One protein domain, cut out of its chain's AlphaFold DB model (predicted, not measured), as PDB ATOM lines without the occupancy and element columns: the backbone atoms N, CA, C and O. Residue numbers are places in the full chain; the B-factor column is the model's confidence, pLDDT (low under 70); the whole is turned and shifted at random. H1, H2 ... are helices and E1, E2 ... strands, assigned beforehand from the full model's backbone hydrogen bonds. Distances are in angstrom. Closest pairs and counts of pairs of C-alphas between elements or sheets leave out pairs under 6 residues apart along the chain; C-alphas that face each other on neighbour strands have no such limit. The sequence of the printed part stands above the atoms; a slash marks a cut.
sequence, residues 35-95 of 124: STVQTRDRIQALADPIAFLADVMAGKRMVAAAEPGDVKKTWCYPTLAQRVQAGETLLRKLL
ATOM      1  N   SER A  35     -67.734  45.852  26.101       81.00
ATOM      2  CA  SER A  35     -66.780  45.737  27.212       81.00
ATOM      3  C   SER A  35     -65.757  44.622  26.988       81.00
ATOM      4  O   SER A  35     -64.566  44.846  27.151       81.00
ATOM      5  N   THR A  36     -66.202  43.438  26.554       80.69
ATOM      6  CA  THR A  36     -65.308  42.296  26.311       80.69
ATOM      7  C   THR A  36     -64.322  42.551  25.175       80.69
ATOM      8  O   THR A  36     -63.164  42.165  25.293       80.69
ATOM      9  N   VAL A  37     -64.755  43.239  24.112       84.19
ATOM     10  CA  VAL A  37     -63.875  43.631  23.001       84.19
ATOM     11  C   VAL A  37     -62.829  44.629  23.491       84.19
ATOM     12  O   VAL A  37     -61.643  44.365  23.370       84.19
ATOM     13  N   GLN A  38     -63.247  45.693  24.179       81.75
ATOM     14  CA  GLN A  38     -62.320  46.701  24.708       81.75
ATOM     15  C   GLN A  38     -61.286  46.119  25.677       81.75
ATOM     16  O   GLN A  38     -60.124  46.519  25.656       81.75
ATOM     17  N   THR A  39     -61.689  45.184  26.538       81.62
ATOM     18  CA  THR A  39     -60.750  44.494  27.426       81.62
ATOM     19  C   THR A  39     -59.771  43.633  26.634       81.62
ATOM     20  O   THR A  39     -58.583  43.652  26.939       81.62
ATOM     21  N   ARG A  40     -60.237  42.917  25.602       80.81
ATOM     22  CA  ARG A  40     -59.370  42.122  24.725       80.81
ATOM     23  C   ARG A  40     -58.340  42.996  24.018       80.81
ATOM     24  O   ARG A  40     -57.160  42.667  24.067       80.81
ATOM     25  N   ASP A  41     -58.778  44.114  23.454       83.62
ATOM     26  CA  ASP A  41     -57.915  45.051  22.735       83.62
ATOM     27  C   ASP A  41     -56.859  45.651  23.672       83.62
ATOM     28  O   ASP A  41     -55.683  45.718  23.330       83.62
ATOM     29  N   ARG A  42     -57.245  46.023  24.902       79.69
ATOM     30  CA  ARG A  42     -56.296  46.507  25.919       79.69
ATOM     31  C   ARG A  42     -55.273  45.454  26.307       79.69
ATOM     32  O   ARG A  42     -54.104  45.787  26.440       79.69
ATOM     33  N   ILE A  43     -55.706  44.209  26.508       81.44
ATOM     34  CA  ILE A  43     -54.791  43.112  26.836       81.44
ATOM     35  C   ILE A  43     -53.806  42.915  25.686       81.44
ATOM     36  O   ILE A  43     -52.617  42.869  25.943       81.44
ATOM     37  N   GLN A  44     -54.275  42.880  24.436       78.75
ATOM     38  CA  GLN A  44     -53.408  42.727  23.265       78.75
ATOM     39  C   GLN A  44     -52.435  43.896  23.073       78.75
ATOM     40  O   GLN A  44     -51.311  43.680  22.635       78.75
ATOM     41  N   ALA A  45     -52.854  45.123  23.385       79.75
ATOM     42  CA  ALA A  45     -52.029  46.313  23.201       79.75
ATOM     43  C   ALA A  45     -51.010  46.539  24.330       79.75
ATOM     44  O   ALA A  45     -49.959  47.124  24.089       79.75
ATOM     45  N   LEU A  46     -51.334  46.142  25.564       79.56
ATOM     46  CA  LEU A  46     -50.562  46.514  26.757       79.56
ATOM     47  C   LEU A  46     -49.857  45.339  27.434       79.56
ATOM     48  O   LEU A  46     -48.979  45.569  28.262       79.56
ATOM     49  N   ALA A  47     -50.256  44.102  27.148       82.06
ATOM     50  CA  ALA A  47     -49.751  42.929  27.841       82.06
ATOM     51  C   ALA A  47     -49.416  41.797  26.868       82.06
ATOM     52  O   ALA A  47     -50.121  41.559  25.891       82.06
ATOM     53  N   ASP A  48     -48.373  41.039  27.199       87.12
ATOM     54  CA  ASP A  48     -48.119  39.740  26.585       87.12
ATOM     55  C   ASP A  48     -48.481  38.630  27.587       87.12
ATOM     56  O   ASP A  48     -47.667  38.252  28.439       87.12
ATOM     57  N   PRO A  49     -49.727  38.122  27.547       86.62
ATOM     58  CA  PRO A  49     -50.174  37.103  28.487       86.62
ATOM     59  C   PRO A  49     -49.475  35.755  28.271       86.62
ATOM     60  O   PRO A  49     -49.368  34.979  29.220       86.62
ATOM     61  N   ILE A  50     -49.006  35.458  27.054       89.56
ATOM     62  CA  ILE A  50     -48.319  34.195  26.762       89.56
ATOM     63  C   ILE A  50     -46.905  34.256  27.331       89.56
ATOM     64  O   ILE A  50     -46.514  33.343  28.061       89.56
ATOM     65  N   ALA A  51     -46.172  35.343  27.072       90.00
ATOM     66  CA  ALA A  51     -44.844  35.538  27.644       90.00
ATOM     67  C   ALA A  51     -44.886  35.563  29.175       90.00
ATOM     68  O   ALA A  51     -44.074  34.902  29.816       90.00
ATOM     69  N   PHE A  52     -45.884  36.224  29.771       91.38
ATOM     70  CA  PHE A  52     -46.071  36.215  31.223       91.38
ATOM     71  C   PHE A  52     -46.225  34.793  31.781       91.38
ATOM     72  O   PHE A  52     -45.550  34.423  32.739       91.38
ATOM     73  N   LEU A  53     -47.086  33.966  31.179       92.38
ATOM     74  CA  LEU A  53     -47.266  32.582  31.622       92.38
ATOM     75  C   LEU A  53     -45.998  31.740  31.420       92.38
ATOM     76  O   LEU A  53     -45.690  30.899  32.266       92.38
ATOM     77  N   ALA A  54     -45.250  31.971  30.338       92.94
ATOM     78  CA  ALA A  54     -43.977  31.301  30.093       92.94
ATOM     79  C   ALA A  54     -42.928  31.679  31.152       92.94
ATOM     80  O   ALA A  54     -42.225  30.808  31.665       92.94
ATOM     81  N   ASP A  55     -42.875  32.953  31.541       94.56
ATOM     82  CA  ASP A  55     -41.992  33.459  32.590       94.56
ATOM     83  C   ASP A  55     -42.345  32.878  33.965       94.56
ATOM     84  O   ASP A  55     -41.447  32.444  34.696       94.56
ATOM     85  N   VAL A  56     -43.642  32.786  34.288       95.38
ATOM     86  CA  VAL A  56     -44.128  32.094  35.490       95.38
ATOM     87  C   VAL A  56     -43.678  30.639  35.466       95.38
ATOM     88  O   VAL A  56     -43.033  30.198  36.410       95.38
ATOM     89  N   MET A  57     -43.958  29.897  34.391       95.31
ATOM     90  CA  MET A  57     -43.605  28.477  34.257       95.31
ATOM     91  C   MET A  57     -42.091  28.237  34.392       95.31
ATOM     92  O   MET A  57     -41.663  27.301  35.081       95.31
ATOM     93  N   ALA A  58     -41.272  29.113  33.808       94.88
ATOM     94  CA  ALA A  58     -39.813  29.078  33.912       94.88
ATOM     95  C   ALA A  58     -39.290  29.392  35.327       94.88
ATOM     96  O   ALA A  58     -38.129  29.119  35.620       94.88
ATOM     97  N   GLY A  59     -40.129  29.921  36.220       93.81
ATOM     98  CA  GLY A  59     -39.726  30.285  37.575       93.81
ATOM     99  C   GLY A  59     -38.998  31.625  37.653       93.81
ATOM    100  O   GLY A  59     -38.226  31.842  38.586       93.81
ATOM    101  N   LYS A  60     -39.197  32.521  36.677       95.31
ATOM    102  CA  LYS A  60     -38.525  33.822  36.665       95.31
ATOM    103  C   LYS A  60     -39.004  34.700  37.819       95.31
ATOM    104  O   LYS A  60     -40.147  34.615  38.268       95.31
ATOM    105  N   ARG A  61     -38.112  35.576  38.288       94.88
ATOM    106  CA  ARG A  61     -38.425  36.566  39.323       94.88
ATOM    107  C   ARG A  61     -39.460  37.554  38.790       94.88
ATOM    108  O   ARG A  61     -39.233  38.165  37.749       94.88
ATOM    109  N   MET A  62     -40.548  37.756  39.523       91.69
ATOM    110  CA  MET A  62     -41.651  38.622  39.112       91.69
ATOM    111  C   MET A  62     -41.885  39.756  40.098       91.69
ATOM    112  O   MET A  62     -41.566  39.650  41.281       91.69
ATOM    113  N   VAL A  63     -42.462  40.847  39.600       90.88
ATOM    114  CA  VAL A  63     -42.926  41.952  40.438       90.88
ATOM    115  C   VAL A  63     -44.399  41.737  40.749       90.88
ATOM    116  O   VAL A  63     -45.218  41.702  39.833       90.88
ATOM    117  N   ALA A  64     -44.742  41.643  42.028       86.81
ATOM    118  CA  ALA A  64     -46.120  41.539  42.488       86.81
ATOM    119  C   ALA A  64     -46.412  42.589  43.565       86.81
ATOM    120  O   ALA A  64     -45.523  43.005  44.307       86.81
ATOM    121  N   ALA A  65     -47.665  43.025  43.644       85.56
ATOM    122  CA  ALA A  65     -48.160  43.720  44.826       85.56
ATOM    123  C   ALA A  65     -48.403  42.685  45.937       85.56
ATOM    124  O   ALA A  65     -48.766  41.546  45.635       85.56
ATOM    125  N   ALA A  66     -48.182  43.061  47.199       79.81
ATOM    126  CA  ALA A  66     -48.448  42.166  48.328       79.81
ATOM    127  C   ALA A  66     -49.951  41.860  48.454       79.81
ATOM    128  O   ALA A  66     -50.333  40.717  48.691       79.81
ATOM    129  N   GLU A  67     -50.786  42.871  48.207       82.38
ATOM    130  CA  GLU A  67     -52.242  42.773  48.201       82.38
ATOM    131  C   GLU A  67     -52.855  43.474  46.975       82.38
ATOM    132  O   GLU A  67     -52.222  44.343  46.360       82.38
ATOM    133  N   PRO A  68     -54.097  43.124  46.586       79.75
ATOM    134  CA  PRO A  68     -54.803  43.815  45.515       79.75
ATOM    135  C   PRO A  68     -54.968  45.310  45.817       79.75
ATOM    136  O   PRO A  68     -55.573  45.692  46.812       79.75
ATOM    137  N   GLY A  69     -54.471  46.162  44.919       81.06
ATOM    138  CA  GLY A  69     -54.555  47.620  45.063       81.06
ATOM    139  C   GLY A  69     -53.385  48.249  45.818       81.06
ATOM    140  O   GLY A  69     -53.298  49.475  45.862       81.06
ATOM    141  N   ASP A  70     -52.462  47.443  46.345       84.88
ATOM    142  CA  ASP A  70     -51.251  47.966  46.960       84.88
ATOM    143  C   ASP A  70     -50.305  48.546  45.893       84.88
ATOM    144  O   ASP A  70     -50.090  47.982  44.814       84.88
ATOM    145  N   VAL A  71     -49.736  49.710  46.198       82.12
ATOM    146  CA  VAL A  71     -48.775  50.413  45.336       82.12
ATOM    147  C   VAL A  71     -47.378  49.824  45.524       82.12
ATOM    148  O   VAL A  71     -46.535  49.897  44.622       82.12
ATOM    149  N   LYS A  72     -47.118  49.214  46.688       84.75
ATOM    150  CA  LYS A  72     -45.814  48.648  47.009       84.75
ATOM    151  C   LYS A  72     -45.587  47.356  46.233       84.75
ATOM    152  O   LYS A  72     -46.160  46.302  46.494       84.75
ATOM    153  N   LYS A  73     -44.678  47.453  45.270       88.81
ATOM    154  CA  LYS A  73     -44.239  46.340  44.437       88.81
ATOM    155  C   LYS A  73     -43.084  45.607  45.108       88.81
ATOM    156  O   LYS A  73     -42.062  46.212  45.418       88.81
ATOM    157  N   THR A  74     -43.243  44.303  45.296       89.25
ATOM    158  CA  THR A  74     -42.231  43.418  45.876       89.25
ATOM    159  C   THR A  74     -41.855  42.343  44.867       89.25
ATOM    160  O   THR A  74     -42.677  41.882  44.074       89.25
ATOM    161  N   TRP A  75     -40.585  41.953  44.879       92.25
ATOM    162  CA  TRP A  75     -40.117  40.842  44.069       92.25
ATOM    163  C   TRP A  75     -40.527  39.517  44.706       92.25
ATOM    164  O   TRP A  75     -40.269  39.289  45.885       92.25
ATOM    165  N   CYS A  76     -41.122  38.633  43.915       91.81
ATOM    166  CA  CYS A  76     -41.462  37.280  44.324       91.81
ATOM    167  C   CYS A  76     -41.009  36.263  43.273       91.81
ATOM    168  O   CYS A  76     -40.753  36.597  42.112       91.81
ATOM    169  N   TYR A  77     -40.901  35.010  43.701       94.81
ATOM    170  CA  TYR A  77     -40.720  33.874  42.809       94.81
ATOM    171  C   TYR A  77     -41.990  33.029  42.832       94.81
ATOM    172  O   TYR A  77     -42.568  32.842  43.908       94.81
ATOM    173  N   PRO A  78     -42.438  32.522  41.677       94.56
ATOM    174  CA  PRO A  78     -43.626  31.693  41.626       94.56
ATOM    175  C   PRO A  78     -43.369  30.342  42.302       94.56
ATOM    176  O   PRO A  78     -42.310  29.728  42.149       94.56
ATOM    177  N   THR A  79     -44.363  29.863  43.043       95.81
ATOM    178  CA  THR A  79     -44.311  28.551  43.698       95.81
ATOM    179  C   THR A  79     -44.422  27.425  42.671       95.81
ATOM    180  O   THR A  79     -44.931  27.626  41.568       95.81
ATOM    181  N   LEU A  80     -44.003  26.204  43.024       96.75
ATOM    182  CA  LEU A  80     -44.121  25.051  42.121       96.75
ATOM    183  C   LEU A  80     -45.564  24.847  41.623       96.75
ATOM    184  O   LEU A  80     -45.773  24.631  40.432       96.75
ATOM    185  N   ALA A  81     -46.554  24.996  42.507       96.75
ATOM    186  CA  ALA A  81     -47.966  24.887  42.148       96.75
ATOM    187  C   ALA A  81     -48.384  25.927  41.091       96.75
ATOM    188  O   ALA A  81     -49.048  25.586  40.113       96.75
ATOM    189  N   GLN A  82     -47.935  27.179  41.235       94.81
ATOM    190  CA  GLN A  82     -48.210  28.240  40.260       94.81
ATOM    191  C   GLN A  82     -47.566  27.949  38.900       94.81
ATOM    192  O   GLN A  82     -48.167  28.209  37.860       94.81
ATOM    193  N   ARG A  83     -46.363  27.365  38.897       97.06
ATOM    194  CA  ARG A  83     -45.654  26.968  37.672       97.06
ATOM    195  C   ARG A  83     -46.393  25.863  36.922       97.06
ATOM    196  O   ARG A  83     -46.566  25.972  35.711       97.06
ATOM    197  N   VAL A  84     -46.860  24.839  37.639       96.94
ATOM    198  CA  VAL A  84     -47.665  23.744  37.068       96.94
ATOM    199  C   VAL A  84     -48.961  24.293  36.478       96.94
ATOM    200  O   VAL A  84     -49.266  24.033  35.317       96.94
ATOM    201  N   GLN A  85     -49.675  25.138  37.224       96.56
ATOM    202  CA  GLN A  85     -50.922  25.743  36.758       96.56
ATOM    203  C   GLN A  85     -50.725  26.631  35.516       96.56
ATOM    204  O   GLN A  85     -51.556  26.626  34.602       96.56
ATOM    205  N   ALA A  86     -49.625  27.389  35.456       94.44
ATOM    206  CA  ALA A  86     -49.269  28.174  34.278       94.44
ATOM    207  C   ALA A  86     -48.992  27.275  33.064       94.44
ATOM    208  O   ALA A  86     -49.500  27.552  31.976       94.44
ATOM    209  N   GLY A  87     -48.265  26.170  33.261       93.75
ATOM    210  CA  GLY A  87     -48.009  25.165  32.230       93.75
ATOM    211  C   GLY A  87     -49.292  24.533  31.690       93.75
ATOM    212  O   GLY A  87     -49.507  24.519  30.482       93.75
ATOM    213  N   GLU A  88     -50.199  24.094  32.565       93.81
ATOM    214  CA  GLU A  88     -51.508  23.561  32.158       93.81
ATOM    215  C   GLU A  88     -52.324  24.582  31.363       93.81
ATOM    216  O   GLU A  88     -52.954  24.253  30.357       93.81
ATOM    217  N   THR A  89     -52.307  25.841  31.805       92.94
ATOM    218  CA  THR A  89     -53.021  26.924  31.130       92.94
ATOM    219  C   THR A  89     -52.448  27.166  29.738       92.94
ATOM    220  O   THR A  89     -53.220  27.274  28.788       92.94
ATOM    221  N   LEU A  90     -51.120  27.211  29.595       89.62
ATOM    222  CA  LEU A  90     -50.456  27.335  28.296       89.62
ATOM    223  C   LEU A  90     -50.786  26.158  27.382       89.62
ATOM    224  O   LEU A  90     -51.185  26.378  26.241       89.62
ATOM    225  N   LEU A  91     -50.694  24.926  27.885       88.56
ATOM    226  CA  LEU A  91     -50.993  23.723  27.107       88.56
ATOM    227  C   LEU A  91     -52.418  23.751  26.551       88.56
ATOM    228  O   LEU A  91     -52.590  23.532  25.359       88.56
ATOM    229  N   ARG A  92     -53.418  24.129  27.357       86.69
ATOM    230  CA  ARG A  92     -54.819  24.274  26.904       86.69
ATOM    231  C   ARG A  92     -55.030  25.366  25.852       86.69
ATOM    232  O   ARG A  92     -56.083  25.411  25.222       86.69
ATOM    233  N   LYS A  93     -54.112  26.329  25.738       82.88
ATOM    234  CA  LYS A  93     -54.199  27.419  24.753       82.88
ATOM    235  C   LYS A  93     -53.420  27.121  23.480       82.88
ATOM    236  O   LYS A  93     -53.841  27.579  22.423       82.88
ATOM    237  N   LEU A  94     -52.304  26.406  23.590       79.31
ATOM    238  CA  LEU A  94     -51.424  26.076  22.471       79.31
ATOM    239  C   LEU A  94     -51.866  24.809  21.754       79.31
ATOM    240  O   LEU A  94     -51.899  24.771  20.527       79.31
ATOM    241  N   LEU A  95     -52.212  23.780  22.520       79.44
ATOM    242  CA  LEU A  95     -52.808  22.582  21.971       79.44
ATOM    243  C   LEU A  95     -54.310  22.853  21.907       79.44
ATOM    244  O   LEU A  95     -54.913  23.098  22.958       79.44
TER     245      LEU A  95
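AT A GLANCE: This is residues 35 to 95 of the 124 residues of an uncharacterized protein of marine sediment metagenome (UniProt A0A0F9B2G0). Two helices, H2 and H3, pack side by side and run opposite ways; from one end of this pair a hairpin of two short strands, E1 and E2, reaches away, and at the other end H1 sticks out with residues 35 to 48 standing free. The hairpin and H1 are two arms with open space between them, and H2 with H3 joins them in a loose bracket. The printed part has 61 residues, with named elements in the order H1, H2, E1, E2, H3; the sheet has the order E1 - E2 and is antiparallel. The class is mostly helix, and the whole is loose, with a radius of gyration of the C-alphas of 13.3 A. The outline is flat, with spans of 32 by 31 by 15 A.

IN THESE COORDINATES: H1 is residues 35 to 46, 16.2 A from first to last C-alpha, and begins with C-alpha 35 at (-66.780, 45.737, 27.212). H2 is residues 49 to 58, 14.2 A long. Strand E1, residues 62 to 65, measures 10.1 A, with C-alpha 62 at (-41.651, 38.622, 39.112). Strand E2, residues 73 to 76, measures 9.5 A. H3, the longest helix, is residues 80 to 94, 21.0 A long, and ends with C-alpha 94 at (-51.424, 26.076, 22.471).

HOW THE PARTS SIT: H1 and H2 are close but not clearly touching; their closest C-alphas, those of Ile 43 and Pro 49, are 7.8 A apart. They run the same way at a steep tilt of 59 degrees. H1 is apart from H3, E1 and E2. H2 and H3 touch, and their closest C-alphas, those of Met 57 and Arg 83, are 4.3 A apart. They run opposite ways at a steep tilt of 42 degrees. The closest C-alphas of H2 and E1, those of Val 56 and Met 62, are 7.9 A apart. E1 and E2 form a hairpin, antiparallel, with 134 degrees between their directions. N 62 and O 76, at 2.8 A, and N 74 and O 64, at 2.8 A, are within hydrogen-bond range. H3 is apart from E1, and H2 is apart from E2. In H1, H2 and H3 every O i to N i+4 pair is within hydrogen-bond range.

THE WHOLE: The two C-alphas farthest apart, those of Lys 72 and Leu 95, are 36.8 A apart. Without residues 35 to 48 the body of 47 residues spans 37 by 18 by 16 A. The printed part has no cut. The links H1 to H2, H2 to E1 and E2 to H3 are tight, and the link E1 to E2, with 7 residues, is short. The mean pLDDT of the printed part is 88.3, and no printed residue is under 70.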